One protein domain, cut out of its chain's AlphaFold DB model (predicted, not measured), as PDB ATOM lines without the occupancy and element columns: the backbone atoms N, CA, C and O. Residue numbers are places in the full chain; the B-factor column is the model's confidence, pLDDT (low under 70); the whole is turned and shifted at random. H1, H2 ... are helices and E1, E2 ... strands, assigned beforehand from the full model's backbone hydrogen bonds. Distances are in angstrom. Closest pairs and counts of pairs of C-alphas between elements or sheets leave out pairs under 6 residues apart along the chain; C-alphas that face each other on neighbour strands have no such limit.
ATOM      1  N   VAL A  90      -8.812  32.025  11.341       66.19
ATOM      2  CA  VAL A  90      -8.928  33.000  12.426       66.19
ATOM      3  C   VAL A  90      -7.615  33.751  12.599       66.19
ATOM      4  O   VAL A  90      -6.537  33.161  12.548       66.19
ATOM      5  N   LEU A  91      -7.706  35.063  12.809       68.44
ATOM      6  CA  LEU A  91      -6.548  35.892  13.129       68.44
ATOM      7  C   LEU A  91      -6.177  35.733  14.604       68.44
ATOM      8  O   LEU A  91      -7.038  35.729  15.481       68.44
ATOM      9  N   LEU A  92      -4.880  35.622  14.862       74.94
ATOM     10  CA  LEU A  92      -4.288  35.403  16.170       74.94
ATOM     11  C   LEU A  92      -3.240  36.478  16.451       74.94
ATOM     12  O   LEU A  92      -2.436  36.832  15.586       74.94
ATOM     13  N   ASP A  93      -3.234  36.949  17.694       78.38
ATOM     14  CA  ASP A  93      -2.159  37.770  18.237       78.38
ATOM     15  C   ASP A  93      -1.212  36.868  19.033       78.38
ATOM     16  O   ASP A  93      -1.625  36.218  19.994       78.38
ATOM     17  N   LEU A  94       0.039  36.779  18.580       81.69
ATOM     18  CA  LEU A  94       1.084  35.932  19.161       81.69
ATOM     19  C   LEU A  94       2.283  36.750  19.672       81.69
ATOM     20  O   LEU A  94       3.333  36.178  19.980       81.69
ATOM     21  N   GLY A  95       2.145  38.076  19.771       82.56
ATOM     22  CA  GLY A  95       3.222  38.981  20.166       82.56
ATOM     23  C   GLY A  95       4.306  39.122  19.095       82.56
ATOM     24  O   GLY A  95       4.320  40.107  18.369       82.56
ATOM     25  N   ASP A  96       5.220  38.151  18.990       87.81
ATOM     26  CA  ASP A  96       6.276  38.110  17.962       87.81
ATOM     27  C   ASP A  96       5.980  36.980  16.951       87.81
ATOM     28  O   ASP A  96       6.306  35.815  17.216       87.81
ATOM     29  N   PRO A  97       5.359  37.294  15.794       87.94
ATOM     30  CA  PRO A  97       4.943  36.308  14.797       87.94
ATOM     31  C   PRO A  97       6.092  35.459  14.274       87.94
ATOM     32  O   PRO A  97       5.945  34.252  14.108       87.94
ATOM     33  N   HIS A  98       7.248  36.074  14.024       87.31
ATOM     34  CA  HIS A  98       8.390  35.369  13.459       87.31
ATOM     35  C   HIS A  98       8.988  34.398  14.468       87.31
ATOM     36  O   HIS A  98       9.340  33.282  14.092       87.31
ATOM     37  N   LYS A  99       9.069  34.772  15.751       89.94
ATOM     38  CA  LYS A  99       9.467  33.813  16.789       89.94
ATOM     39  C   LYS A  99       8.443  32.696  16.942       89.94
ATOM     40  O   LYS A  99       8.843  31.543  17.030       89.94
ATOM     41  N   ALA A 100       7.150  33.016  16.934       90.75
ATOM     42  CA  ALA A 100       6.089  32.024  17.082       90.75
ATOM     43  C   ALA A 100       6.045  31.010  15.927       90.75
ATOM     44  O   ALA A 100       5.914  29.814  16.163       90.75
ATOM     45  N   LEU A 101       6.220  31.464  14.685       93.56
ATOM     46  CA  LEU A 101       6.232  30.603  13.496       93.56
ATOM     47  C   LEU A 101       7.526  29.789  13.337       93.56
ATOM     48  O   LEU A 101       7.561  28.870  12.525       93.56
ATOM     49  N   ASN A 102       8.569  30.110  14.106       94.50
ATOM     50  CA  ASN A 102       9.805  29.329  14.210       94.50
ATOM     51  C   ASN A 102       9.864  28.479  15.491       94.50
ATOM     52  O   ASN A 102      10.915  27.918  15.798       94.50
ATOM     53  N   ASP A 103       8.765  28.391  16.248       94.31
ATOM     54  CA  ASP A 103       8.700  27.600  17.468       94.31
ATOM     55  C   ASP A 103       7.726  26.415  17.321       94.31
ATOM     56  O   ASP A 103       6.503  26.606  17.303       94.31
ATOM     57  N   PRO A 104       8.228  25.168  17.272       94.44
ATOM     58  CA  PRO A 104       7.379  23.982  17.162       94.44
ATOM     59  C   PRO A 104       6.457  23.776  18.375       94.44
ATOM     60  O   PRO A 104       5.473  23.039  18.271       94.44
ATOM     61  N   MET A 105       6.714  24.435  19.513       92.69
ATOM     62  CA  MET A 105       5.854  24.371  20.695       92.69
ATOM     63  C   MET A 105       4.445  24.884  20.399       92.69
ATOM     64  O   MET A 105       3.480  24.324  20.914       92.69
ATOM     65  N   LEU A 106       4.295  25.884  19.521       92.94
ATOM     66  CA  LEU A 106       2.977  26.362  19.093       92.94
ATOM     67  C   LEU A 106       2.155  25.227  18.457       92.94
ATOM     68  O   LEU A 106       0.976  25.056  18.769       92.94
ATOM     69  N   MET A 107       2.792  24.393  17.631       94.25
ATOM     70  CA  MET A 107       2.140  23.247  16.998       94.25
ATOM     71  C   MET A 107       1.874  22.098  17.978       94.25
ATOM     72  O   MET A 107       0.836  21.441  17.905       94.25
ATOM     73  N   VAL A 108       2.780  21.839  18.921       90.31
ATOM     74  CA  VAL A 108       2.556  20.804  19.946       90.31
ATOM     75  C   VAL A 108       1.404  21.188  20.872       90.31
ATOM     76  O   VAL A 108       0.548  20.353  21.175       90.31
ATOM     77  N   LEU A 109       1.328  22.454  21.283       85.75
ATOM     78  CA  LEU A 109       0.218  22.964  22.084       85.75
ATOM     79  C   LEU A 109      -1.086  22.980  21.290       85.75
ATOM     80  O   LEU A 109      -2.126  22.660  21.845       85.75
ATOM     81  N   TYR A 110      -1.047  23.247  19.985       87.56
ATOM     82  CA  TYR A 110      -2.201  23.026  19.118       87.56
ATOM     83  C   TYR A 110      -2.691  21.568  19.173       87.56
ATOM     84  O   TYR A 110      -3.846  21.308  19.515       87.56
ATOM     85  N   ILE A 111      -1.804  20.608  18.884       85.31
ATOM     86  CA  ILE A 111      -2.146  19.182  18.784       85.31
ATOM     87  C   ILE A 111      -2.683  18.642  20.116       85.31
ATOM     88  O   ILE A 111      -3.697  17.953  20.168       85.31
ATOM     89  N   THR A 112      -2.019  18.969  21.221       77.88
ATOM     90  CA  THR A 112      -2.400  18.464  22.550       77.88
ATOM     91  C   THR A 112      -3.707  19.064  23.077       77.88
ATOM     92  O   THR A 112      -4.263  18.544  24.046       77.88
ATOM     93  N   LYS A 113      -4.223  20.117  22.427       73.00
ATOM     94  CA  LYS A 113      -5.503  20.772  22.731       73.00
ATOM     95  C   LYS A 113      -6.605  20.434  21.724       73.00
ATOM     96  O   LYS A 113      -7.673  21.051  21.755       73.00
ATOM     97  N   ILE A 114      -6.386  19.465  20.836       72.06
ATOM     98  CA  ILE A 114      -7.462  18.881  20.025       72.06
ATOM     99  C   ILE A 114      -8.461  18.186  20.963       72.06
ATOM    100  O   ILE A 114      -8.043  17.336  21.756       72.06
ATOM    101  N   PRO A 115      -9.771  18.506  20.902       59.50
ATOM    102  CA  PRO A 115     -10.779  17.798  21.676       59.50
ATOM    103  C   PRO A 115     -10.678  16.287  21.482       59.50
ATOM    104  O   PRO A 115     -10.635  15.783  20.361       59.50
ATOM    105  N   GLY A 116     -10.627  15.564  22.598       58.91
ATOM    106  CA  GLY A 116     -10.503  14.114  22.580       58.91
ATOM    107  C   GLY A 116      -9.077  13.582  22.450       58.91
ATOM    108  O   GLY A 116      -8.912  12.366  22.477       58.91
ATOM    109  N   PHE A 117      -8.052  14.437  22.358       70.88
ATOM    110  CA  PHE A 117      -6.659  13.996  22.411       70.88
ATOM    111  C   PHE A 117      -6.421  13.102  23.634       70.88
ATOM    112  O   PHE A 117      -6.608  13.528  24.776       70.88
ATOM    113  N   CYS A 118      -5.969  11.872  23.399       69.19
ATOM    114  CA  CYS A 118      -5.682  10.913  24.465       69.19
ATOM    115  C   CYS A 118      -4.261  10.348  24.424       69.19
ATOM    116  O   CYS A 118      -3.826   9.794  25.424       69.19
ATOM    117  N   GLY A 119      -3.505  10.523  23.339       77.56
ATOM    118  CA  GLY A 119      -2.110  10.084  23.299       77.56
ATOM    119  C   GLY A 119      -1.500  10.119  21.907       77.56
ATOM    120  O   GLY A 119      -2.170  10.443  20.924       77.56
ATOM    121  N   VAL A 120      -0.213   9.777  21.824       85.81
ATOM    122  CA  VAL A 120       0.528   9.713  20.558       85.81
ATOM    123  C   VAL A 120       1.449   8.505  20.493       85.81
ATOM    124  O   VAL A 120       1.996   8.064  21.496       85.81
ATOM    125  N   LEU A 121       1.666   7.996  19.282       88.19
ATOM    126  CA  LEU A 121       2.727   7.040  18.987       88.19
ATOM    127  C   LEU A 121       3.742   7.683  18.060       88.19
ATOM    128  O   LEU A 121       3.482   7.850  16.866       88.19
ATOM    129  N   LEU A 122       4.918   7.989  18.600       89.25
ATOM    130  CA  LEU A 122       6.048   8.455  17.809       89.25
ATOM    131  C   LEU A 122       6.558   7.332  16.887       89.25
ATOM    132  O   LEU A 122       6.394   6.152  17.213       89.25
ATOM    133  N   PRO A 123       7.222   7.654  15.763       88.44
ATOM    134  CA  PRO A 123       7.778   6.643  14.855       88.44
ATOM    135  C   PRO A 123       8.782   5.691  15.518       88.44
ATOM    136  O   PRO A 123       8.978   4.569  15.060       88.44
ATOM    137  N   THR A 124       9.415   6.132  16.605       83.31
ATOM    138  CA  THR A 124      10.356   5.344  17.411       83.31
ATOM    139  C   THR A 124       9.667   4.289  18.279       83.31
ATOM    140  O   THR A 124      10.327   3.358  18.742       83.31
ATOM    141  N   HIS A 125       8.355   4.393  18.504       84.69
ATOM    142  CA  HIS A 125       7.614   3.430  19.311       84.69
ATOM    143  C   HIS A 125       7.433   2.118  18.544       84.69
ATOM    144  O   HIS A 125       6.986   2.095  17.396       84.69
ATOM    145  N   LYS A 126       7.719   0.993  19.206       81.25
ATOM    146  CA  LYS A 126       7.621  -0.352  18.615       81.25
ATOM    147  C   LYS A 126       6.230  -0.640  18.032       81.25
ATOM    148  O   LYS A 126       6.119  -1.264  16.976       81.25
ATOM    149  N   ASP A 127       5.182  -0.152  18.691       82.12
ATOM    150  CA  ASP A 127       3.799  -0.351  18.259       82.12
ATOM    151  C   ASP A 127       3.369   0.569  17.105       82.12
ATOM    152  O   ASP A 127       2.401   0.248  16.420       82.12
ATOM    153  N   ASN A 128       4.116   1.642  16.797       83.62
ATOM    154  CA  ASN A 128       3.850   2.479  15.621       83.62
ATOM    155  C   ASN A 128       3.994   1.657  14.330       83.62
ATOM    156  O   ASN A 128       3.095   1.649  13.488       83.62
ATOM    157  N   LYS A 129       5.068   0.863  14.215       80.44
ATOM    158  CA  LYS A 129       5.266  -0.031  13.065       80.44
ATOM    159  C   LYS A 129       4.124  -1.044  12.929       80.44
ATOM    160  O   LYS A 129       3.563  -1.194  11.849       80.44
ATOM    161  N   ARG A 130       3.716  -1.677  14.037       78.56
ATOM    162  CA  ARG A 130       2.582  -2.626  14.058       78.56
ATOM    163  C   ARG A 130       1.262  -1.962  13.657       78.56
ATOM    164  O   ARG A 130       0.402  -2.601  13.049       78.56
ATOM    165  N   PHE A 131       1.092  -0.687  14.004       78.75
ATOM    166  CA  PHE A 131      -0.061   0.107  13.607       78.75
ATOM    167  C   PHE A 131      -0.072   0.379  12.099       78.75
ATOM    168  O   PHE A 131      -1.090   0.139  11.448       78.75
ATOM    169  N   ARG A 132       1.064   0.808  11.541       76.56
ATOM    170  CA  ARG A 132       1.229   1.111  10.111       76.56
ATOM    171  C   ARG A 132       1.095  -0.110   9.212       76.56
ATOM    172  O   ARG A 132       0.413  -0.039   8.195       76.56
ATOM    173  N   ASP A 133       1.679  -1.232   9.623       77.38
ATOM    174  CA  ASP A 133       1.641  -2.494   8.876       77.38
ATOM    175  C   ASP A 133       0.262  -3.170   8.953       77.38
ATOM    176  O   ASP A 133       0.070  -4.283   8.466       77.38
ATOM    177  N   ASN A 134      -0.721  -2.511   9.580       69.69
ATOM    178  CA  ASN A 134      -2.074  -3.009   9.768       69.69
ATOM    179  C   ASN A 134      -2.147  -4.345  10.530       69.69
ATOM    180  O   ASN A 134      -3.206  -4.976  10.556       69.69
ATOM    181  N   SER A 135      -1.058  -4.727  11.204       73.50
ATOM    182  CA  SER A 135      -0.887  -6.010  11.885       73.50
ATOM    183  C   SER A 135      -1.471  -6.035  13.299       73.50
ATOM    184  O   SER A 135      -1.499  -7.087  13.928       73.50
ATOM    185  N   LEU A 136      -1.899  -4.884  13.834       73.19
ATOM    186  CA  LEU A 136      -2.652  -4.832  15.090       73.19
ATOM    187  C   LEU A 136      -4.067  -5.378  14.884       73.19
ATOM    188  O   LEU A 136      -4.808  -4.859  14.038       73.19
ATOM    189  N   SER A 137      -4.430  -6.370  15.701       74.62
ATOM    190  CA  SER A 137      -5.810  -6.826  15.882       74.62
ATOM    191  C   SER A 137      -6.670  -5.710  16.501       74.62
ATOM    192  O   SER A 137      -6.160  -4.673  16.941       74.62
ATOM    193  N   ASP A 138      -7.993  -5.879  16.528       72.81
ATOM    194  CA  ASP A 138      -8.871  -4.910  17.198       72.81
ATOM    195  C   ASP A 138      -8.675  -4.906  18.717       72.81
ATOM    196  O   ASP A 138      -8.603  -3.833  19.312       72.81
ATOM    197  N   GLN A 139      -8.452  -6.075  19.315       74.62
ATOM    198  CA  GLN A 139      -8.166  -6.213  20.743       74.62
ATOM    199  C   GLN A 139      -6.821  -5.575  21.131       74.62
ATOM    200  O   GLN A 139      -6.753  -4.828  22.105       74.62
ATOM    201  N   ASP A 140      -5.765  -5.795  20.340       76.44
ATOM    202  CA  ASP A 140      -4.449  -5.182  20.573       76.44
ATOM    203  C   ASP A 140      -4.510  -3.658  20.410       76.44
ATOM    204  O   ASP A 140      -3.819  -2.923  21.112       76.44
ATOM    205  N   TYR A 141      -5.338  -3.168  19.484       75.50
ATOM    206  CA  TYR A 141      -5.566  -1.735  19.310       75.50
ATOM    207  C   TYR A 141      -6.279  -1.119  20.513       75.50
ATOM    208  O   TYR A 141      -5.869  -0.053  20.960       75.50
ATOM    209  N   GLU A 142      -7.313  -1.768  21.054       73.75
ATOM    210  CA  GLU A 142      -7.982  -1.280  22.262       73.75
ATOM    211  C   GLU A 142      -7.044  -1.279  23.471       73.75
ATOM    212  O   GLU A 142      -7.019  -0.302  24.218       73.75
ATOM    213  N   GLN A 143      -6.222  -2.321  23.633       77.81
ATOM    214  CA  GLN A 143      -5.201  -2.376  24.684       77.81
ATOM    215  C   GLN A 143      -4.173  -1.250  24.536       77.81
ATOM    216  O   GLN A 143      -3.912  -0.528  25.498       77.81
ATOM    217  N   LEU A 144      -3.643  -1.055  23.325       76.31
ATOM    218  CA  LEU A 144      -2.712   0.027  23.014       76.31
ATOM    219  C   LEU A 144      -3.344   1.392  23.301       76.31
ATOM    220  O   LEU A 144      -2.775   2.189  24.040       76.31
ATOM    221  N   ARG A 145      -4.559   1.644  22.808       73.31
ATOM    222  CA  ARG A 145      -5.300   2.886  23.058       73.31
ATOM    223  C   ARG A 145      -5.498   3.140  24.552       73.31
ATOM    224  O   ARG A 145      -5.229   4.242  25.023       73.31
ATOM    225  N   ASN A 146      -5.951   2.136  25.302       69.75
ATOM    226  CA  ASN A 146      -6.184   2.267  26.739       69.75
ATOM    227  C   ASN A 146      -4.872   2.555  27.489       69.75
ATOM    228  O   ASN A 146      -4.879   3.363  28.410       69.75
ATOM    229  N   SER A 147      -3.751   1.967  27.050       71.56
ATOM    230  CA  SER A 147      -2.425   2.238  27.619       71.56
ATOM    231  C   SER A 147      -1.915   3.656  27.331       71.56
ATOM    232  O   SER A 147      -1.293   4.263  28.194       71.56
ATOM    233  N   LEU A 148      -2.220   4.212  26.152       65.75
ATOM    234  CA  LEU A 148      -1.827   5.573  25.764       65.75
ATOM    235  C   LEU A 148      -2.681   6.637  26.460       65.75
ATOM    236  O   LEU A 148      -2.164   7.676  26.851       65.75
ATOM    237  N   THR A 149      -3.967   6.343  26.681       53.34
ATOM    238  CA  THR A 149      -4.922   7.245  27.356       53.34
ATOM    239  C   THR A 149      -4.506   7.560  28.801       53.34
ATOM    240  O   THR A 149      -4.889   8.594  29.344       53.34
ATOM    241  N   SER A 150      -3.690   6.702  29.419       51.00
ATOM    242  CA  SER A 150      -3.112   6.893  30.752       51.00
ATOM    243  C   SER A 150      -1.650   7.364  30.746       51.00
ATOM    244  O   SER A 150      -1.079   7.560  31.821       51.00
ATOM    245  N   ASN A 151      -1.020   7.555  29.580       59.31
ATOM    246  CA  ASN A 151       0.423   7.768  29.479       59.31
ATOM    247  C   ASN A 151       0.791   9.243  29.247       59.31
ATOM    248  O   ASN A 151       1.025   9.703  28.128       59.31
ATOM    249  N   LEU A 152       0.907   9.981  30.353       65.94
ATOM    250  CA  LEU A 152       1.458  11.342  30.425       65.94
ATOM    251  C   LEU A 152       2.788  11.498  29.653       65.94
ATOM    252  O   LEU A 152       3.050  12.555  29.073       65.94
ATOM    253  N   ASN A 153       3.600  10.438  29.603       70.00
ATOM    254  CA  ASN A 153       4.924  10.456  28.988       70.00
ATOM    255  C   ASN A 153       4.894  10.786  27.489       70.00
ATOM    256  O   ASN A 153       5.831  11.405  26.994       70.00
ATOM    257  N   ASP A 154       3.822  10.450  26.770       71.25
ATOM    258  CA  ASP A 154       3.755  10.650  25.317       71.25
ATOM    259  C   ASP A 154       3.465  12.116  24.941       71.25
ATOM    260  O   ASP A 154       4.005  12.642  23.965       71.25
ATOM    261  N   LYS A 155       2.673  12.821  25.763       74.62
ATOM    262  CA  LYS A 155       2.497  14.281  25.657       74.62
ATOM    263  C   LYS A 155       3.800  15.016  25.960       74.62
ATOM    264  O   LYS A 155       4.175  15.938  25.235       74.62
ATOM    265  N   ILE A 156       4.491  14.581  27.015       77.50
ATOM    266  CA  ILE A 156       5.797  15.121  27.404       77.50
ATOM    267  C   ILE A 156       6.818  14.887  26.288       77.50
ATOM    268  O   ILE A 156       7.553  15.809  25.958       77.50
ATOM    269  N   ALA A 157       6.826  13.714  25.651       81.56
ATOM    270  CA  ALA A 157       7.750  13.406  24.564       81.56
ATOM    271  C   ALA A 157       7.579  14.350  23.358       81.56
ATOM    272  O   ALA A 157       8.569  14.833  22.812       81.56
ATOM    273  N   LEU A 158       6.341  14.685  22.967       85.50
ATOM    274  CA  LEU A 158       6.105  15.707  21.936       85.50
ATOM    275  C   LEU A 158       6.591  17.096  22.365       85.50
ATOM    276  O   LEU A 158       7.211  17.799  21.570       85.50
ATOM    277  N   ALA A 159       6.329  17.492  23.610       86.62
ATOM    278  CA  ALA A 159       6.776  18.782  24.129       86.62
ATOM    279  C   ALA A 159       8.309  18.870  24.223       86.62
ATOM    280  O   ALA A 159       8.884  19.906  23.903       86.62
ATOM    281  N   GLN A 160       8.981  17.777  24.586       87.31
ATOM    282  CA  GLN A 160      10.441  17.672  24.591       87.31
ATOM    283  C   GLN A 160      11.024  17.803  23.182       87.31
ATOM    284  O   GLN A 160      11.973  18.558  22.994       87.31
ATOM    285  N   LEU A 161      10.421  17.166  22.172       88.69
ATOM    286  CA  LEU A 161      10.822  17.374  20.775       88.69
ATOM    287  C   LEU A 161      10.705  18.848  20.369       88.69
ATOM    288  O   LEU A 161      11.619  19.383  19.743       88.69
ATOM    289  N   ALA A 162       9.629  19.527  20.773       91.00
ATOM    290  CA  ALA A 162       9.481  20.953  20.510       91.00
ATOM    291  C   ALA A 162      10.535  21.807  21.236       91.00
ATOM    292  O   ALA A 162      11.084  22.731  20.639       91.00
ATOM    293  N   LEU A 163      10.881  21.476  22.483       89.00
ATOM    294  CA  LEU A 163      11.975  22.130  23.213       89.00
ATOM    295  C   LEU A 163      13.338  21.941  22.528       89.00
ATOM    296  O   LEU A 163      14.188  22.824  22.598       89.00
ATOM    297  N   GLU A 164      13.531  20.827  21.822       90.19
ATOM    298  CA  GLU A 164      14.697  20.579  20.965       90.19
ATOM    299  C   GLU A 164      14.618  21.290  19.597       90.19
ATOM    300  O   GLU A 164      15.491  21.094  18.749       90.19
ATOM    301  N   GLY A 165      13.577  22.089  19.344       89.69
ATOM    302  CA  GLY A 165      13.362  22.781  18.072       89.69
ATOM    303  C   GLY A 165      12.847  21.876  16.949       89.69
ATOM    304  O   GLY A 165      12.943  22.237  15.775       89.69
ATOM    305  N   LYS A 166      12.302  20.696  17.273       93.88
ATOM    306  CA  LYS A 166      11.821  19.714  16.295       93.88
ATOM    307  C   LYS A 166      10.298  19.720  16.193       93.88
ATOM    308  O   LYS A 166       9.585  19.659  17.191       93.88
ATOM    309  N   MET A 167       9.806  19.721  14.958       94.25
ATOM    310  CA  MET A 167       8.391  19.495  14.657       94.25
ATOM    311  C   MET A 167       7.964  18.054  14.974       94.25
ATOM    312  O   MET A 167       8.814  17.155  14.966       94.25
ATOM    313  N   PRO A 168       6.655  17.799  15.183       92.50
ATOM    314  CA  PRO A 168       6.118  16.444  15.242       92.50
ATOM    315  C   PRO A 168       6.598  15.613  14.037       92.50
ATOM    316  O   PRO A 168       6.371  16.022  12.894       92.50
ATOM    317  N   PRO A 169       7.271  14.467  14.253       94.12
ATOM    318  CA  PRO A 169       7.800  13.662  13.159       94.12
ATOM    319  C   PRO A 169       6.699  13.148  12.227       94.12
ATOM    320  O   PRO A 169       5.607  12.791  12.679       94.12
ATOM    321  N   ILE A 170       7.013  13.023  10.936       94.00
ATOM    322  CA  ILE A 170       6.169  12.284   9.985       94.00
ATOM    323  C   ILE A 170       5.972  10.853  10.505       94.00
ATOM    324  O   ILE A 170       6.865  10.285  11.128       94.00
ATOM    325  N   ASP A 171       4.789  10.288  10.263       90.94
ATOM    326  CA  ASP A 171       4.310   8.999  10.771       90.94
ATOM    327  C   ASP A 171       3.979   8.963  12.273       90.94
ATOM    328  O   ASP A 171       3.619   7.905  12.797       90.94
ATOM    329  N   THR A 172       4.018  10.102  12.973       91.88
ATOM    330  CA  THR A 172       3.437  10.198  14.319       91.88
ATOM    331  C   THR A 172       1.932   9.935  14.246       91.88
ATOM    332  O   THR A 172       1.219  10.607  13.499       91.88
ATOM    333  N   ILE A 173       1.440   8.966  15.022       89.62
ATOM    334  CA  ILE A 173       0.004   8.679  15.147       89.62
ATOM    335  C   ILE A 173      -0.542   9.448  16.345       89.62
ATOM    336  O   ILE A 173       0.011   9.349  17.436       89.62
ATOM    337  N   ILE A 174      -1.628  10.186  16.150       86.00
ATOM    338  CA  ILE A 174      -2.317  10.967  17.175       86.00
ATOM    339  C   ILE A 174      -3.663  10.307  17.451       86.00
ATOM    340  O   ILE A 174      -4.456  10.103  16.531       86.00
ATOM    341  N   PHE A 175      -3.911   9.976  18.714       77.25
ATOM    342  CA  PHE A 175      -5.144   9.346  19.169       77.25
ATOM    343  C   PHE A 175      -6.114  10.396  19.706       77.25
ATOM    344  O   PHE A 175      -5.755  11.225  20.545       77.25
ATOM    345  N   LEU A 176      -7.349  10.325  19.214       72.00
ATOM    346  CA  LEU A 176      -8.470  11.208  19.515       72.00
ATOM    347  C   LEU A 176      -9.624  10.330  20.033       72.00
ATOM    348  O   LEU A 176     -10.533   9.945  19.295       72.00
ATOM    349  N   GLY A 177      -9.503   9.913  21.296       66.12
ATOM    350  CA  GLY A 177     -10.227   8.815  21.949       66.12
ATOM    351  C   GLY A 177     -10.321   7.573  21.081       66.12
ATOM    352  O   GLY A 177      -9.365   6.810  21.041       66.12
ATOM    353  N   ASN A 178     -11.458   7.324  20.420       61.03
ATOM    354  CA  ASN A 178     -11.618   6.124  19.586       61.03
ATOM    355  C   ASN A 178     -10.992   6.249  18.195       61.03
ATOM    356  O   ASN A 178     -10.674   5.224  17.586       61.03
ATOM    357  N   ASP A 179     -10.824   7.479  17.721       67.56
ATOM    358  CA  ASP A 179     -10.281   7.794  16.410       67.56
ATOM    359  C   ASP A 179      -8.770   8.027  16.480       67.56
ATOM    360  O   ASP A 179      -8.187   8.252  17.541       67.56
ATOM    361  N   CYS A 180      -8.110   7.976  15.326       77.75
ATOM    362  CA  CYS A 180      -6.716   8.381  15.217       77.75
ATOM    363  C   CYS A 180      -6.374   8.904  13.822       77.75
ATOM    364  O   CYS A 180      -6.876   8.415  12.802       77.75
ATOM    365  N   VAL A 181      -5.469   9.878  13.799       85.81
ATOM    366  CA  VAL A 181      -4.900  10.513  12.604       85.81
ATOM    367  C   VAL A 181      -3.385  10.335  12.588       85.81
ATOM    368  O   VAL A 181      -2.769  10.054  13.613       85.81
ATOM    369  N   LYS A 182      -2.767  10.483  11.422       91.81
ATOM    370  CA  LYS A 182      -1.322  10.342  11.215       91.81
ATOM    371  C   LYS A 182      -0.748  11.639  10.662       91.81
ATOM    372  O   LYS A 182      -1.288  12.173   9.699       91.81
ATOM    373  N   VAL A 183       0.376  12.099  11.201       93.75
ATOM    374  CA  VAL A 183       1.149  13.200  10.611       93.75
ATOM    375  C   VAL A 183       1.783  12.720   9.306       93.75
ATOM    376  O   VAL A 183       2.605  11.806   9.314       93.75
ATOM    377  N   VAL A 184       1.415  13.329   8.181       94.38
ATOM    378  CA  VAL A 184       1.982  13.025   6.852       94.38
ATOM    379  C   VAL A 184       2.891  14.125   6.326       94.38
ATOM    380  O   VAL A 184       3.662  13.901   5.399       94.38
ATOM    381  N   GLU A 185       2.814  15.311   6.917       95.94
ATOM    382  CA  GLU A 185       3.632  16.458   6.550       95.94
ATOM    383  C   GLU A 185       3.762  17.385   7.752       95.94
ATOM    384  O   GLU A 185       2.793  17.579   8.489       95.94
ATOM    385  N   ALA A 186       4.945  17.958   7.936       95.81
ATOM    386  CA  ALA A 186       5.214  18.969   8.944       95.81
ATOM    387  C   ALA A 186       6.190  19.992   8.358       95.81
ATOM    388  O   ALA A 186       7.224  19.613   7.808       95.81
ATOM    389  N   VAL A 187       5.861  21.279   8.461       95.75
ATOM    390  CA  VAL A 187       6.662  22.377   7.908       95.75
ATOM    391  C   VAL A 187       6.793  23.490   8.933       95.75
ATOM    392  O   VAL A 187       5.825  23.841   9.607       95.75
ATOM    393  N   MET A 188       7.998  24.047   9.004       95.31
ATOM    394  CA  MET A 188       8.353  25.228   9.777       95.31
ATOM    395  C   MET A 188       9.386  26.011   8.963       95.31
ATOM    396  O   MET A 188      10.532  25.580   8.852       95.31
ATOM    397  N   ASP A 189       8.966  27.101   8.321       91.56
ATOM    398  CA  ASP A 189       9.816  27.894   7.412       91.56
ATOM    399  C   ASP A 189       9.933  29.378   7.819       91.56
ATOM    400  O   ASP A 189      10.429  30.205   7.055       91.56
ATOM    401  N   GLY A 190       9.453  29.727   9.017       85.44
ATOM    402  CA  GLY A 190       9.454  31.089   9.559       85.44
ATOM    403  C   GLY A 190       8.372  32.014   8.998       85.44
ATOM    404  O   GLY A 190       8.134  33.083   9.562       85.44
ATOM    405  N   THR A 191       7.681  31.599   7.934       88.19
ATOM    406  CA  THR A 191       6.467  32.251   7.410       88.19
ATOM    407  C   THR A 191       5.220  31.405   7.634       88.19
ATOM    408  O   THR A 191       4.107  31.930   7.695       88.19
ATOM    409  N   ARG A 192       5.407  30.093   7.776       92.56
ATOM    410  CA  ARG A 192       4.377  29.088   7.985       92.56
ATOM    411  C   ARG A 192       4.876  28.037   8.965       92.56
ATOM    412  O   ARG A 192       6.022  27.590   8.896       92.56
ATOM    413  N   LEU A 193       3.962  27.604   9.817       95.38
ATOM    414  CA  LEU A 193       4.103  26.486  10.733       95.38
ATOM    415  C   LEU A 193       2.866  25.606  10.567       95.38
ATOM    416  O   LEU A 193       1.772  26.015  10.949       95.38
ATOM    417  N   TYR A 194       2.998  24.416   9.984       95.81
ATOM    418  CA  TYR A 194       1.835  23.552   9.776       95.81
ATOM    419  C   TYR A 194       2.130  22.066   9.918       95.81
ATOM    420  O   TYR A 194       3.255  21.608   9.721       95.81
ATOM    421  N   VAL A 195       1.069  21.316  10.210       95.44
ATOM    422  CA  VAL A 195       1.028  19.859  10.065       95.44
ATOM    423  C   VAL A 195      -0.129  19.467   9.162       95.44
ATOM    424  O   VAL A 195      -1.202  20.069   9.214       95.44
ATOM    425  N   ARG A 196       0.080  18.443   8.336       94.12
ATOM    426  CA  ARG A 196      -1.001  17.753   7.635       94.12
ATOM    427  C   ARG A 196      -1.232  16.406   8.296       94.12
ATOM    428  O   ARG A 196      -0.307  15.605   8.439       94.12
ATOM    429  N   LEU A 197      -2.468  16.189   8.707       91.56
ATOM    430  CA  LEU A 197      -2.966  14.996   9.360       91.56
ATOM    431  C   LEU A 197      -3.804  14.205   8.358       91.56
ATOM    432  O   LEU A 197      -4.649  14.768   7.674       91.56
ATOM    433  N   GLU A 198      -3.577  12.906   8.260       88.88
ATOM    434  CA  GLU A 198      -4.340  11.985   7.418       88.88
ATOM    435  C   GLU A 198      -5.132  11.022   8.307       88.88
ATOM    436  O   GLU A 198      -4.625  10.526   9.317       88.88
ATOM    437  N   THR A 199      -6.381  10.743   7.944       79.25
ATOM    438  CA  THR A 199      -7.209   9.757   8.640       79.25
ATOM    439  C   THR A 199      -6.579   8.375   8.541       79.25
ATOM    440  O   THR A 199      -6.142   7.949   7.472       79.25
ATOM    441  N   THR A 200      -6.557   7.633   9.643       74.19
ATOM    442  CA  THR A 200      -6.125   6.231   9.618       74.19
ATOM    443  C   THR A 200      -7.291   5.306   9.248       74.19
ATOM    444  O   THR A 200      -8.458   5.700   9.252       74.19
ATOM    445  N   ARG A 201      -7.012   4.014   9.012       63.19
ATOM    446  CA  ARG A 201      -8.050   3.002   8.721       63.19
ATOM    447  C   ARG A 201      -9.152   2.883   9.790       63.19
ATOM    448  O   ARG A 201     -10.228   2.356   9.486       63.19
ATOM    449  N   LYS A 202      -8.866   3.302  11.033       59.44
ATOM    450  CA  LYS A 202      -9.744   3.160  12.206       59.44
ATOM    451  C   LYS A 202     -10.514   4.439  12.550       59.44
ATOM    452  O   LYS A 202     -11.201   4.454  13.559       59.44
ATOM    453  N   HIS A 203     -10.427   5.475  11.718       62.66
ATOM    454  CA  HIS A 203     -11.099   6.746  11.962       62.66
ATOM    455  C   HIS A 203     -12.532   6.763  11.393       62.66
ATOM    456  O   HIS A 203     -12.813   6.192  10.332       62.66
ATOM    457  N   THR A 204     -13.437   7.445  12.100       49.09
ATOM    458  CA  THR A 204     -14.801   7.794  11.661       49.09
ATOM    459  C   THR A 204     -14.837   8.519  10.303       49.09
ATOM    460  O   THR A 204     -15.740   8.279   9.495       49.09
ATOM    461  N   PHE A 205     -13.834   9.355  10.020       54.91
ATOM    462  CA  PHE A 205     -13.577   9.934   8.701       54.91
ATOM    463  C   PHE A 205     -12.594   9.025   7.961       54.91
ATOM    464  O   PHE A 205     -11.572   8.647   8.523       54.91
ATOM    465  N   ARG A 206     -12.897   8.636   6.722       59.59
ATOM    466  CA  ARG A 206     -12.019   7.802   5.891       59.59
ATOM    467  C   ARG A 206     -11.495   8.569   4.700       59.59
ATOM    468  O   ARG A 206     -12.160   9.475   4.206       59.59
ATOM    469  N   ASP A 207     -10.326   8.141   4.232       68.00
ATOM    470  CA  ASP A 207      -9.665   8.672   3.038       68.00
ATOM    471  C   ASP A 207      -9.591  10.208   3.066       68.00
ATOM    472  O   ASP A 207      -9.756  10.874   2.047       68.00
ATOM    473  N   GLY A 208      -9.438  10.761   4.271       75.44
ATOM    474  CA  GLY A 208      -9.468  12.184   4.533       75.44
ATOM    475  C   GLY A 208      -8.137  12.705   5.039       75.44
ATOM    476  O   GLY A 208      -7.320  11.976   5.601       75.44
ATOM    477  N   TRP A 209      -7.934  13.996   4.858       84.00
ATOM    478  CA  TRP A 209      -6.791  14.732   5.348       84.00
ATOM    479  C   TRP A 209      -7.228  16.101   5.860       84.00
ATOM    480  O   TRP A 209      -8.279  16.624   5.499       84.00
ATOM    481  N   SER A 210      -6.412  16.679   6.726       83.19
ATOM    482  CA  SER A 210      -6.616  18.003   7.287       83.19
ATOM    483  C   SER A 210      -5.271  18.672   7.501       83.19
ATOM    484  O   SER A 210      -4.348  18.067   8.041       83.19
ATOM    485  N   ARG A 211      -5.121  19.909   7.049       90.31
ATOM    486  CA  ARG A 211      -3.923  20.725   7.227       90.31
ATOM    487  C   ARG A 211      -4.239  21.850   8.194       90.31
ATOM    488  O   ARG A 211      -5.148  22.642   7.969       90.31
ATOM    489  N   HIS A 212      -3.435  21.905   9.245       92.56
ATOM    490  CA  HIS A 212      -3.563  22.820  10.368       92.56
ATOM    491  C   HIS A 212      -2.343  23.732  10.351       92.56
ATOM    492  O   HIS A 212      -1.227  23.280  10.611       92.56
ATOM    493  N   GLU A 213      -2.541  24.983   9.962       94.06
ATOM    494  CA  GLU A 213      -1.492  25.922   9.580       94.06
ATOM    495  C   GLU A 213      -1.603  27.216  10.373       94.06
ATOM    496  O   GLU A 213      -2.647  27.845  10.401       94.06
ATOM    497  N   PHE A 214      -0.497  27.653  10.956       94.19
ATOM    498  CA  PHE A 214      -0.278  29.033  11.362       94.19
ATOM    499  C   PHE A 214       0.555  29.695  10.266       94.19
ATOM    500  O   PHE A 214       1.622  29.188   9.914       94.19
ATOM    501  N   ARG A 215       0.086  30.804   9.702       93.62
ATOM    502  CA  ARG A 215       0.797  31.533   8.644       93.62
ATOM    503  C   ARG A 215       0.850  33.020   8.936       93.62
ATOM    504  O   ARG A 215      -0.104  33.586   9.463       93.62
ATOM    505  N   LEU A 216       1.955  33.660   8.575       88.38
ATOM    506  CA  LEU A 216       2.070  35.111   8.631       88.38
ATOM    507  C   LEU A 216       1.112  35.736   7.610       88.38
ATOM    508  O   LEU A 216       1.103  35.345   6.440       88.38
ATOM    509  N   VAL A 217       0.320  36.716   8.040       83.62
ATOM    510  CA  VAL A 217      -0.518  37.493   7.125       83.62
ATOM    511  C   VAL A 217       0.395  38.396   6.285       83.62
ATOM    512  O   VAL A 217       1.171  39.165   6.858       83.62
ATOM    513  N   PRO A 218       0.339  38.341   4.940       77.88
ATOM    514  CA  PRO A 218       1.210  39.153   4.095       77.88
ATOM    515  C   PRO A 218       1.107  40.645   4.424       77.88
ATOM    516  O   PRO A 218       0.016  41.212   4.435       77.88
ATOM    517  N   GLY A 219       2.249  41.284   4.689       74.31
ATOM    518  CA  GLY A 219       2.306  42.713   5.016       74.31
ATOM    519  C   GLY A 219       1.774  43.083   6.405       74.31
ATOM    520  O   GLY A 219       1.566  44.264   6.665       74.31
ATOM    521  N   SER A 220       1.556  42.106   7.291       76.31
ATOM    522  CA  SER A 220       1.097  42.320   8.665       76.31
ATOM    523  C   SER A 220       1.987  41.584   9.668       76.31
ATOM    524  O   SER A 220       2.627  40.583   9.363       76.31
ATOM    525  N   ASP A 221       1.999  42.094  10.895       76.38
ATOM    526  CA  ASP A 221       2.550  41.495  12.111       76.38
ATOM    527  C   ASP A 221       1.568  40.523  12.794       76.38
ATOM    528  O   ASP A 221       1.654  40.278  13.995       76.38
ATOM    529  N   LYS A 222       0.611  39.965  12.048       79.62
ATOM    530  CA  LYS A 222      -0.395  39.038  12.575       79.62
ATOM    531  C   LYS A 222      -0.216  37.645  12.007       79.62
ATOM    532  O   LYS A 222       0.213  37.462  10.867       79.62
ATOM    533  N   VAL A 223      -0.608  36.656  12.801       84.12
ATOM    534  CA  VAL A 223      -0.660  35.258  12.377       84.12
ATOM    535  C   VAL A 223      -2.109  34.881  12.113       84.12
ATOM    536  O   VAL A 223      -2.993  35.186  12.902       84.12
ATOM    537  N   GLU A 224      -2.368  34.211  11.001       85.44
ATOM    538  CA  GLU A 224      -3.643  33.560  10.730       85.44
ATOM    539  C   GLU A 224      -3.489  32.065  10.996       85.44
ATOM    540  O   GLU A 224      -2.591  31.421  10.451       85.44
ATOM    541  N   PHE A 225      -4.362  31.503  11.828       84.69
ATOM    542  CA  PHE A 225      -4.554  30.062  11.858       84.69
ATOM    543  C   PHE A 225      -5.557  29.676  10.780       84.69
ATOM    544  O   PHE A 225      -6.646  30.240  10.726       84.69
ATOM    545  N   VAL A 226      -5.198  28.702   9.953       82.81
ATOM    546  CA  VAL A 226      -6.012  28.126   8.893       82.81
ATOM    547  C   VAL A 226      -6.066  26.623   9.095       82.81
ATOM    548  O   VAL A 226      -5.048  25.946   9.203       82.81
ATOM    549  N   ASN A 227      -7.271  26.090   9.097       77.81
ATOM    550  CA  ASN A 227      -7.534  24.673   9.108       77.81
ATOM    551  C   ASN A 227      -8.377  24.325   7.888       77.81
ATOM    552  O   ASN A 227      -9.518  24.768   7.786       77.81
ATOM    553  N   HIS A 228      -7.825  23.530   6.981       80.00
ATOM    554  CA  HIS A 228      -8.546  23.063   5.809       80.00
ATOM    555  C   HIS A 228      -8.428  21.555   5.676       80.00
ATOM    556  O   HIS A 228      -7.351  20.994   5.872       80.00
ATOM    557  N   GLY A 229      -9.517  20.893   5.319       74.50
ATOM    558  CA  GLY A 229      -9.516  19.446   5.197       74.50
ATOM    559  C   GLY A 229     -10.488  18.935   4.159       74.50
ATOM    560  O   GLY A 229     -11.448  19.611   3.789       74.50
ATOM    561  N   GLU A 230     -10.216  17.715   3.710       73.94
ATOM    562  CA  GLU A 230     -11.054  16.955   2.798       73.94
ATOM    563  C   GLU A 230     -11.230  15.521   3.309       73.94
ATOM    564  O   GLU A 230     -10.316  14.978   3.921       73.94
ATOM    565  N   GLY A 231     -12.363  14.860   3.068       68.00
ATOM    566  CA  GLY A 231     -12.481  13.427   3.356       68.00
ATOM    567  C   GLY A 231     -13.854  12.829   3.091       68.00
ATOM    568  O   GLY A 231     -14.771  13.513   2.651       68.00
ATOM    569  N   ARG A 232     -14.014  11.533   3.363       62.28
ATOM    570  CA  ARG A 232     -15.294  10.818   3.231       62.28
ATOM    571  C   ARG A 232     -15.812  10.400   4.601       62.28
ATOM    572  O   ARG A 232     -15.058   9.868   5.415       62.28
ATOM    573  N   SER A 233     -17.102  10.586   4.871       53.53
ATOM    574  CA  SER A 233     -17.713  10.034   6.084       53.53
ATOM    575  C   SER A 233     -18.241   8.618   5.846       53.53
ATOM    576  O   SER A 233     -18.803   8.311   4.798       53.53
ATOM    577  N   LYS A 234     -18.089   7.732   6.839       43.16
ATOM    578  CA  LYS A 234     -18.820   6.451   6.888       43.16
ATOM    579  C   LYS A 234     -20.177   6.557   7.581       43.16
ATOM    580  O   LYS A 234     -20.915   5.573   7.622       43.16
ATOM    581  N   VAL A 235     -20.489   7.716   8.158       39.38
ATOM    582  CA  VAL A 235     -21.738   7.937   8.882       39.38
ATOM    583  C   VAL A 235     -22.842   8.192   7.847       39.38
ATOM    584  O   VAL A 235     -22.771   9.207   7.159       39.38
ATOM    585  N   PRO A 236     -23.866   7.325   7.721       32.56
ATOM    586  CA  PRO A 236     -24.768   7.290   6.559       32.56
ATOM    587  C   PRO A 236     -25.653   8.520   6.311       32.56
ATOM    588  O   PRO A 236     -26.498   8.457   5.423       32.56
ATOM    589  N   LEU A 237     -25.556   9.594   7.107       33.41
ATOM    590  CA  LEU A 237     -26.580  10.639   7.101       33.41
ATOM    591  C   LEU A 237     -26.128  12.100   7.004       33.41
ATOM    592  O   LEU A 237     -26.982  12.881   6.604       33.41
ATOM    593  N   ARG A 238     -24.914  12.551   7.362       47.88
ATOM    594  CA  ARG A 238     -24.678  14.014   7.512       47.88
ATOM    595  C   ARG A 238     -23.223  14.462   7.360       47.88
ATOM    596  O   ARG A 238     -22.624  15.040   8.266       47.88
ATOM    597  N   ASP A 239     -22.700  14.253   6.170       41.91
ATOM    598  CA  ASP A 239     -21.404  14.743   5.706       41.91
ATOM    599  C   ASP A 239     -21.136  16.222   6.036       41.91
ATOM    600  O   ASP A 239     -20.108  16.557   6.618       41.91
ATOM    601  N   SER A 240     -22.105  17.103   5.767       41.28
ATOM    602  CA  SER A 240     -22.013  18.546   6.036       41.28
ATOM    603  C   SER A 240     -21.845  18.889   7.520       41.28
ATOM    604  O   SER A 240     -21.021  19.735   7.858       41.28
ATOM    605  N   MET A 241     -22.577  18.221   8.418       44.56
ATOM    606  CA  MET A 241     -22.470  18.477   9.859       44.56
ATOM    607  C   MET A 241     -21.157  17.962  10.430       44.56
ATOM    608  O   MET A 241     -20.553  18.630  11.263       44.56
ATOM    609  N   ASN A 242     -20.703  16.794   9.978       48.25
ATOM    610  CA  ASN A 242     -19.423  16.243  10.398       48.25
ATOM    611  C   ASN A 242     -18.261  17.164   9.988       48.25
ATOM    612  O   ASN A 242     -17.329  17.337  10.772       48.25
ATOM    613  N   ASN A 243     -18.349  17.830   8.832       50.03
ATOM    614  CA  ASN A 243     -17.375  18.854   8.435       50.03
ATOM    615  C   ASN A 243     -17.423  20.077   9.335       50.03
ATOM    616  O   ASN A 243     -16.375  20.578   9.725       50.03
ATOM    617  N   SER A 244     -18.624  20.562   9.662       48.25
ATOM    618  CA  SER A 244     -18.768  21.686  10.581       48.25
ATOM    619  C   SER A 244     -18.164  21.335  11.935       48.25
ATOM    620  O   SER A 244     -17.347  22.094  12.440       48.25
ATOM    621  N   PHE A 245     -18.455  20.152  12.478       51.66
ATOM    622  CA  PHE A 245     -17.848  19.678  13.721       51.66
ATOM    623  C   PHE A 245     -16.330  19.569  13.644       51.66
ATOM    624  O   PHE A 245     -15.652  20.075  14.533       51.66
ATOM    625  N   ALA A 246     -15.794  18.955  12.590       53.66
ATOM    626  CA  ALA A 246     -14.357  18.855  12.387       53.66
ATOM    627  C   ALA A 246     -13.732  20.257  12.328       53.66
ATOM    628  O   ALA A 246     -12.932  20.606  13.192       53.66
ATOM    629  N   ALA A 247     -14.142  21.093  11.375       52.91
ATOM    630  CA  ALA A 247     -13.629  22.448  11.194       52.91
ATOM    631  C   ALA A 247     -13.650  23.275  12.488       52.91
ATOM    632  O   ALA A 247     -12.694  23.990  12.777       52.91
ATOM    633  N   LEU A 248     -14.712  23.131  13.285       53.97
ATOM    634  CA  LEU A 248     -14.899  23.839  14.544       53.97
ATOM    635  C   LEU A 248     -14.034  23.289  15.684       53.97
ATOM    636  O   LEU A 248     -13.419  24.083  16.390       53.97
ATOM    637  N   MET A 249     -13.945  21.966  15.864       58.50
ATOM    638  CA  MET A 249     -13.071  21.365  16.885       58.50
ATOM    639  C   MET A 249     -11.607  21.705  16.612       58.50
ATOM    640  O   MET A 249     -10.902  22.207  17.483       58.50
ATOM    641  N   TRP A 250     -11.171  21.486  15.374       65.12
ATOM    642  CA  TRP A 250      -9.818  21.780  14.923       65.12
ATOM    643  C   TRP A 250      -9.519  23.286  14.925       65.12
ATOM    644  O   TRP A 250      -8.382  23.674  15.182       65.12
ATOM    645  N   GLY A 251     -10.526  24.124  14.653       62.53
ATOM    646  CA  GLY A 251     -10.462  25.585  14.715       62.53
ATOM    647  C   GLY A 251     -10.295  26.121  16.134       62.53
ATOM    648  O   GLY A 251      -9.413  26.943  16.386       62.53
ATOM    649  N   ALA A 252     -11.090  25.609  17.077       58.75
ATOM    650  CA  ALA A 252     -11.017  25.965  18.493       58.75
ATOM    651  C   ALA A 252      -9.633  25.658  19.084       58.75
ATOM    652  O   ALA A 252      -9.050  26.493  19.777       58.75
ATOM    653  N   SER A 253      -9.056  24.505  18.737       65.94
ATOM    654  CA  SER A 253      -7.695  24.141  19.144       65.94
ATOM    655  C   SER A 253      -6.635  25.099  18.613       65.94
ATOM    656  O   SER A 253      -5.641  25.318  19.298       65.94
ATOM    657  N   GLY A 254      -6.845  25.701  17.435       68.56
ATOM    658  CA  GLY A 254      -5.930  26.678  16.827       68.56
ATOM    659  C   GLY A 254      -5.714  27.876  17.738       68.56
ATOM    660  O   GLY A 254      -4.589  28.272  18.034       68.56
ATOM    661  N   VAL A 255      -6.817  28.399  18.261       65.44
ATOM    662  CA  VAL A 255      -6.800  29.555  19.154       65.44
ATOM    663  C   VAL A 255      -6.325  29.183  20.560       65.44
ATOM    664  O   VAL A 255      -5.576  29.934  21.183       65.44
ATOM    665  N   LEU A 256      -6.739  28.024  21.077       65.44
ATOM    666  CA  LEU A 256      -6.341  27.581  22.416       65.44
ATOM    667  C   LEU A 256      -4.851  27.242  22.468       65.44
ATOM    668  O   LEU A 256      -4.156  27.687  23.378       65.44
ATOM    669  N   GLY A 257      -4.335  26.550  21.452       73.94
ATOM    670  CA  GLY A 257      -2.905  26.306  21.286       73.94
ATOM    671  C   GLY A 257      -2.104  27.608  21.259       73.94
ATOM    672  O   GLY A 257      -1.105  27.720  21.964       73.94
ATOM    673  N   ALA A 258      -2.588  28.626  20.540       75.88
ATOM    674  CA  ALA A 258      -1.981  29.957  20.494       75.88
ATOM    675  C   ALA A 258      -1.946  30.670  21.858       75.88
ATOM    676  O   ALA A 258      -0.915  31.218  22.248       75.88
ATOM    677  N   ARG A 259      -3.034  30.621  22.633       70.44
ATOM    678  CA  ARG A 259      -3.068  31.204  23.987       70.44
ATOM    679  C   ARG A 259      -2.156  30.472  24.962       70.44
ATOM    680  O   ARG A 259      -1.405  31.105  25.702       70.44
ATOM    681  N   HIS A 260      -2.192  29.141  24.945       72.50
ATOM    682  CA  HIS A 260      -1.281  28.342  25.754       72.50
ATOM    683  C   HIS A 260       0.165  28.611  25.345       72.50
ATOM    684  O   HIS A 260       1.020  28.724  26.208       72.50
ATOM    685  N   TYR A 261       0.456  28.804  24.063       83.56
ATOM    686  CA  TYR A 261       1.796  29.177  23.629       83.56
ATOM    687  C   TYR A 261       2.262  30.504  24.253       83.56
ATOM    688  O   TYR A 261       3.366  30.572  24.791       83.56
ATOM    689  N   LEU A 262       1.409  31.531  24.290       78.44
ATOM    690  CA  LEU A 262       1.734  32.789  24.970       78.44
ATOM    691  C   LEU A 262       1.999  32.591  26.469       78.44
ATOM    692  O   LEU A 262       2.993  33.095  26.989       78.44
ATOM    693  N   ARG A 263       1.159  31.807  27.158       73.81
ATOM    694  CA  ARG A 263       1.341  31.483  28.585       73.81
ATOM    695  C   ARG A 263       2.603  30.648  28.832       73.81
ATOM    696  O   ARG A 263       3.298  30.842  29.821       73.81
ATOM    697  N   PHE A 264       2.934  29.739  27.924       78.38
ATOM    698  CA  PHE A 264       4.163  28.954  27.981       78.38
ATOM    699  C   PHE A 264       5.394  29.864  27.924       78.38
ATOM    700  O   PHE A 264       6.344  29.691  28.688       78.38
ATOM    701  N   LYS A 265       5.358  30.872  27.044       81.88
ATOM    702  CA  LYS A 265       6.451  31.831  26.873       81.88
ATOM    703  C   LYS A 265       6.661  32.753  28.064       81.88
ATOM    704  O   LYS A 265       7.780  33.219  28.240       81.88
ATOM    705  N   THR A 266       5.641  32.981  28.888       73.88
ATOM    706  CA  THR A 266       5.780  33.784  30.109       73.88
ATOM    707  C   THR A 266       6.255  32.975  31.313       73.88
ATOM    708  O   THR A 266       6.885  33.543  32.200       73.88
ATOM    709  N   LEU A 267       5.981  31.665  31.361       63.97
ATOM    710  CA  LEU A 267       6.205  30.846  32.557       63.97
ATOM    711  C   LEU A 267       7.581  30.167  32.649       63.97
ATOM    712  O   LEU A 267       7.923  29.712  33.732       63.97
ATOM    713  N   HIS A 268       8.367  30.092  31.565       63.50
ATOM    714  CA  HIS A 268       9.671  29.393  31.530       63.50
ATOM    715  C   HIS A 268       9.688  28.057  32.320       63.50
ATOM    716  O   HIS A 268      10.476  27.905  33.254       63.50
ATOM    717  N   PRO A 269       8.808  27.097  31.985       59.62
ATOM    718  CA  PRO A 269       8.539  25.951  32.851       59.62
ATOM    719  C   PRO A 269       9.747  25.013  33.010       59.62
ATOM    720  O   PRO A 269      10.441  24.700  32.040       59.62
ATOM    721  N   ILE A 270       9.954  24.518  34.236       58.53
ATOM    722  CA  ILE A 270      10.854  23.393  34.544       58.53
ATOM    723  C   ILE A 270      10.154  22.087  34.103       58.53
ATOM    724  O   ILE A 270       8.939  22.063  33.932       58.53
ATOM    725  N   ASN A 271      10.875  20.979  33.888       55.25
ATOM    726  CA  ASN A 271      10.297  19.722  33.371       55.25
ATOM    727  C   ASN A 271       9.044  19.215  34.123       55.25
ATOM    728  O   ASN A 271       8.153  18.644  33.494       55.25
ATOM    729  N   GLU A 272       8.947  19.420  35.440       55.88
ATOM    730  CA  GLU A 272       7.750  19.058  36.222       55.88
ATOM    731  C   GLU A 272       6.561  19.989  35.927       55.88
ATOM    732  O   GLU A 272       5.425  19.532  35.788       55.88
ATOM    733  N   ASP A 273       6.821  21.280  35.709       63.34
ATOM    734  CA  ASP A 273       5.811  22.253  35.286       63.34
ATOM    735  C   ASP A 273       5.365  22.007  33.845       63.34
ATOM    736  O   ASP A 273       4.195  22.200  33.525       63.34
ATOM    737  N   LEU A 274       6.260  21.521  32.978       65.31
ATOM    738  CA  LEU A 274       5.936  21.145  31.602       65.31
ATOM    739  C   LEU A 274       4.873  20.040  31.563       65.31
ATOM    740  O   LEU A 274       3.936  20.114  30.767       65.31
ATOM    741  N   ALA A 275       4.988  19.038  32.439       61.16
ATOM    742  CA  ALA A 275       4.011  17.958  32.547       61.16
ATOM    743  C   ALA A 275       2.619  18.491  32.927       61.16
ATOM    744  O   ALA A 275       1.630  18.168  32.268       61.16
ATOM    745  N   ASN A 276       2.553  19.363  33.936       59.12
ATOM    746  CA  ASN A 276       1.309  20.009  34.364       59.12
ATOM    747  C   ASN A 276       0.738  20.936  33.277       59.12
ATOM    748  O   ASN A 276      -0.466  20.943  33.020       59.12
ATOM    749  N   PHE A 277       1.612  21.661  32.580       64.50
ATOM    750  CA  PHE A 277       1.253  22.624  31.548       64.50
ATOM    751  C   PHE A 277       0.639  21.968  30.304       64.50
ATOM    752  O   PHE A 277      -0.389  22.413  29.786       64.50
ATOM    753  N   VAL A 278       1.252  20.883  29.823       62.81
ATOM    754  CA  VAL A 278       0.777  20.160  28.636       62.81
ATOM    755  C   VAL A 278      -0.480  19.340  28.955       62.81
ATOM    756  O   VAL A 278      -1.330  19.142  28.083       62.81
ATOM    757  N   CYS A 279      -0.653  18.890  30.203       56.91
ATOM    758  CA  CYS A 279      -1.817  18.095  30.585       56.91
ATOM    759  C   CYS A 279      -3.084  18.867  30.905       56.91
ATOM    760  O   CYS A 279      -4.137  18.235  30.898       56.91
ATOM    761  N   ASP A 280      -3.013  20.180  31.123       52.66
ATOM    762  CA  ASP A 280      -4.190  20.958  31.524       52.66
ATOM    763  C   ASP A 280      -4.846  20.448  32.817       52.66
ATOM    764  O   ASP A 280      -6.068  20.441  32.966       52.66
TER     765      ASP A 280
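This is residues 90 to 280 of the 665 residues of an uncharacterized protein of Glarea lozoyensis (strain ATCC 74030 / MF5533) (UniProt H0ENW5). A sheet of seven strands curls like part of a barrel round one short helix, H2, in its hollow. The long helix H6 covers the E1 and E7 side of that hollow, H5 packs on H2 and E2, H7 packs on H5, and H3 and H4 pack near the E2 edge. The printed part has 191 residues, with seven named helices and seven named strands in the order E1 H1 H2 E2 H3 H4 H5 E3 E4 E5 E6 E7 H6 H7. The sheet, E1 E7 E6 E5 E4 E3 E2, is all antiparallel, and the class is mixed. The whole is compact, with a radius of gyration of the C-alphas of 16.4 A and spans of 48 by 40 by 25 A.

Edge strand E1, residues 90 to 92, is the antiparallel neighbour of E7, residues 223 to 233; N 90 and O 225 are within hydrogen-bond range at 2.9 A. H1, residues 97 to 101, is on the sheet at a height of 6.2 A. H2, residues 104 to 112, is on the sheet too. Edge strand E2, residues 117 to 121, is antiparallel to E3, residues 173 to 176, with N 118 and O 175 at 2.9 A. H3, residues 126 to 132, is near H4, residues 138 to 149; H4 is over E2 at a height of 10.0 A and runs across the strands, at 69 degrees to E2 on the local plane. H5, residues 152 to 163, touches H2, closest C-alphas Pro 104 and Ala 162 at 5.0 A, at a shallow tilt of 23 degrees, opposite ways. E3, E4 of residues 179 to 188, E5 of residues 192 to 199, E6 of residues 205 to 216 and E7 form a meander, each strand the antiparallel neighbour of the one before. E4 bends by 57 degrees at residue 184, E6 by 76 degrees at residue 208. H6, residues 239 to 267, runs along the strands at a height of 8.2 A, over E7 and, only just, E1 with 3 C-alphas. Its residues 253 to 261 alone touch H2, closest C-alphas Tyr 110 and Gly 257 at 4.0 A, at a steep tilt of 49 degrees, opposite ways. H7, residues 271 to 279, is not on the sheet; it touches H5, closest C-alphas Ile 156 and Ala 275 at 6.1 A, only just about perpendicular at 70.2 degrees. The sheet has helices on both faces, three layers: H2, H5 and H6 on one, H3 and H4 on the other. Every O i to N i+4 pair is within hydrogen-bond range in H1, H2, H4, H5 and H7, against 2 of 3 in H3 and 24 of 25 in H6.

E1 begins at C-alpha 90, (-8.928, 33.000, 12.426). E4 is 26.4 A from first to last C-alpha, E5 22.5 A, E6 29.6 A and E7 31.1 A. H6 is 41.7 A long, from C-alpha 239 at (-21.404, 14.743, 5.706). H7 ends at C-alpha 279, (-1.817, 18.095, 30.585).

The two C-alphas farthest apart, of Gln 139 and Gly 219, are 52.4 A apart. The printed part has no cut, and no link is long. The mean pLDDT of the printed part is 75.4; 62 residues are under 70, among them residues 231 to 256 and 267 to 280.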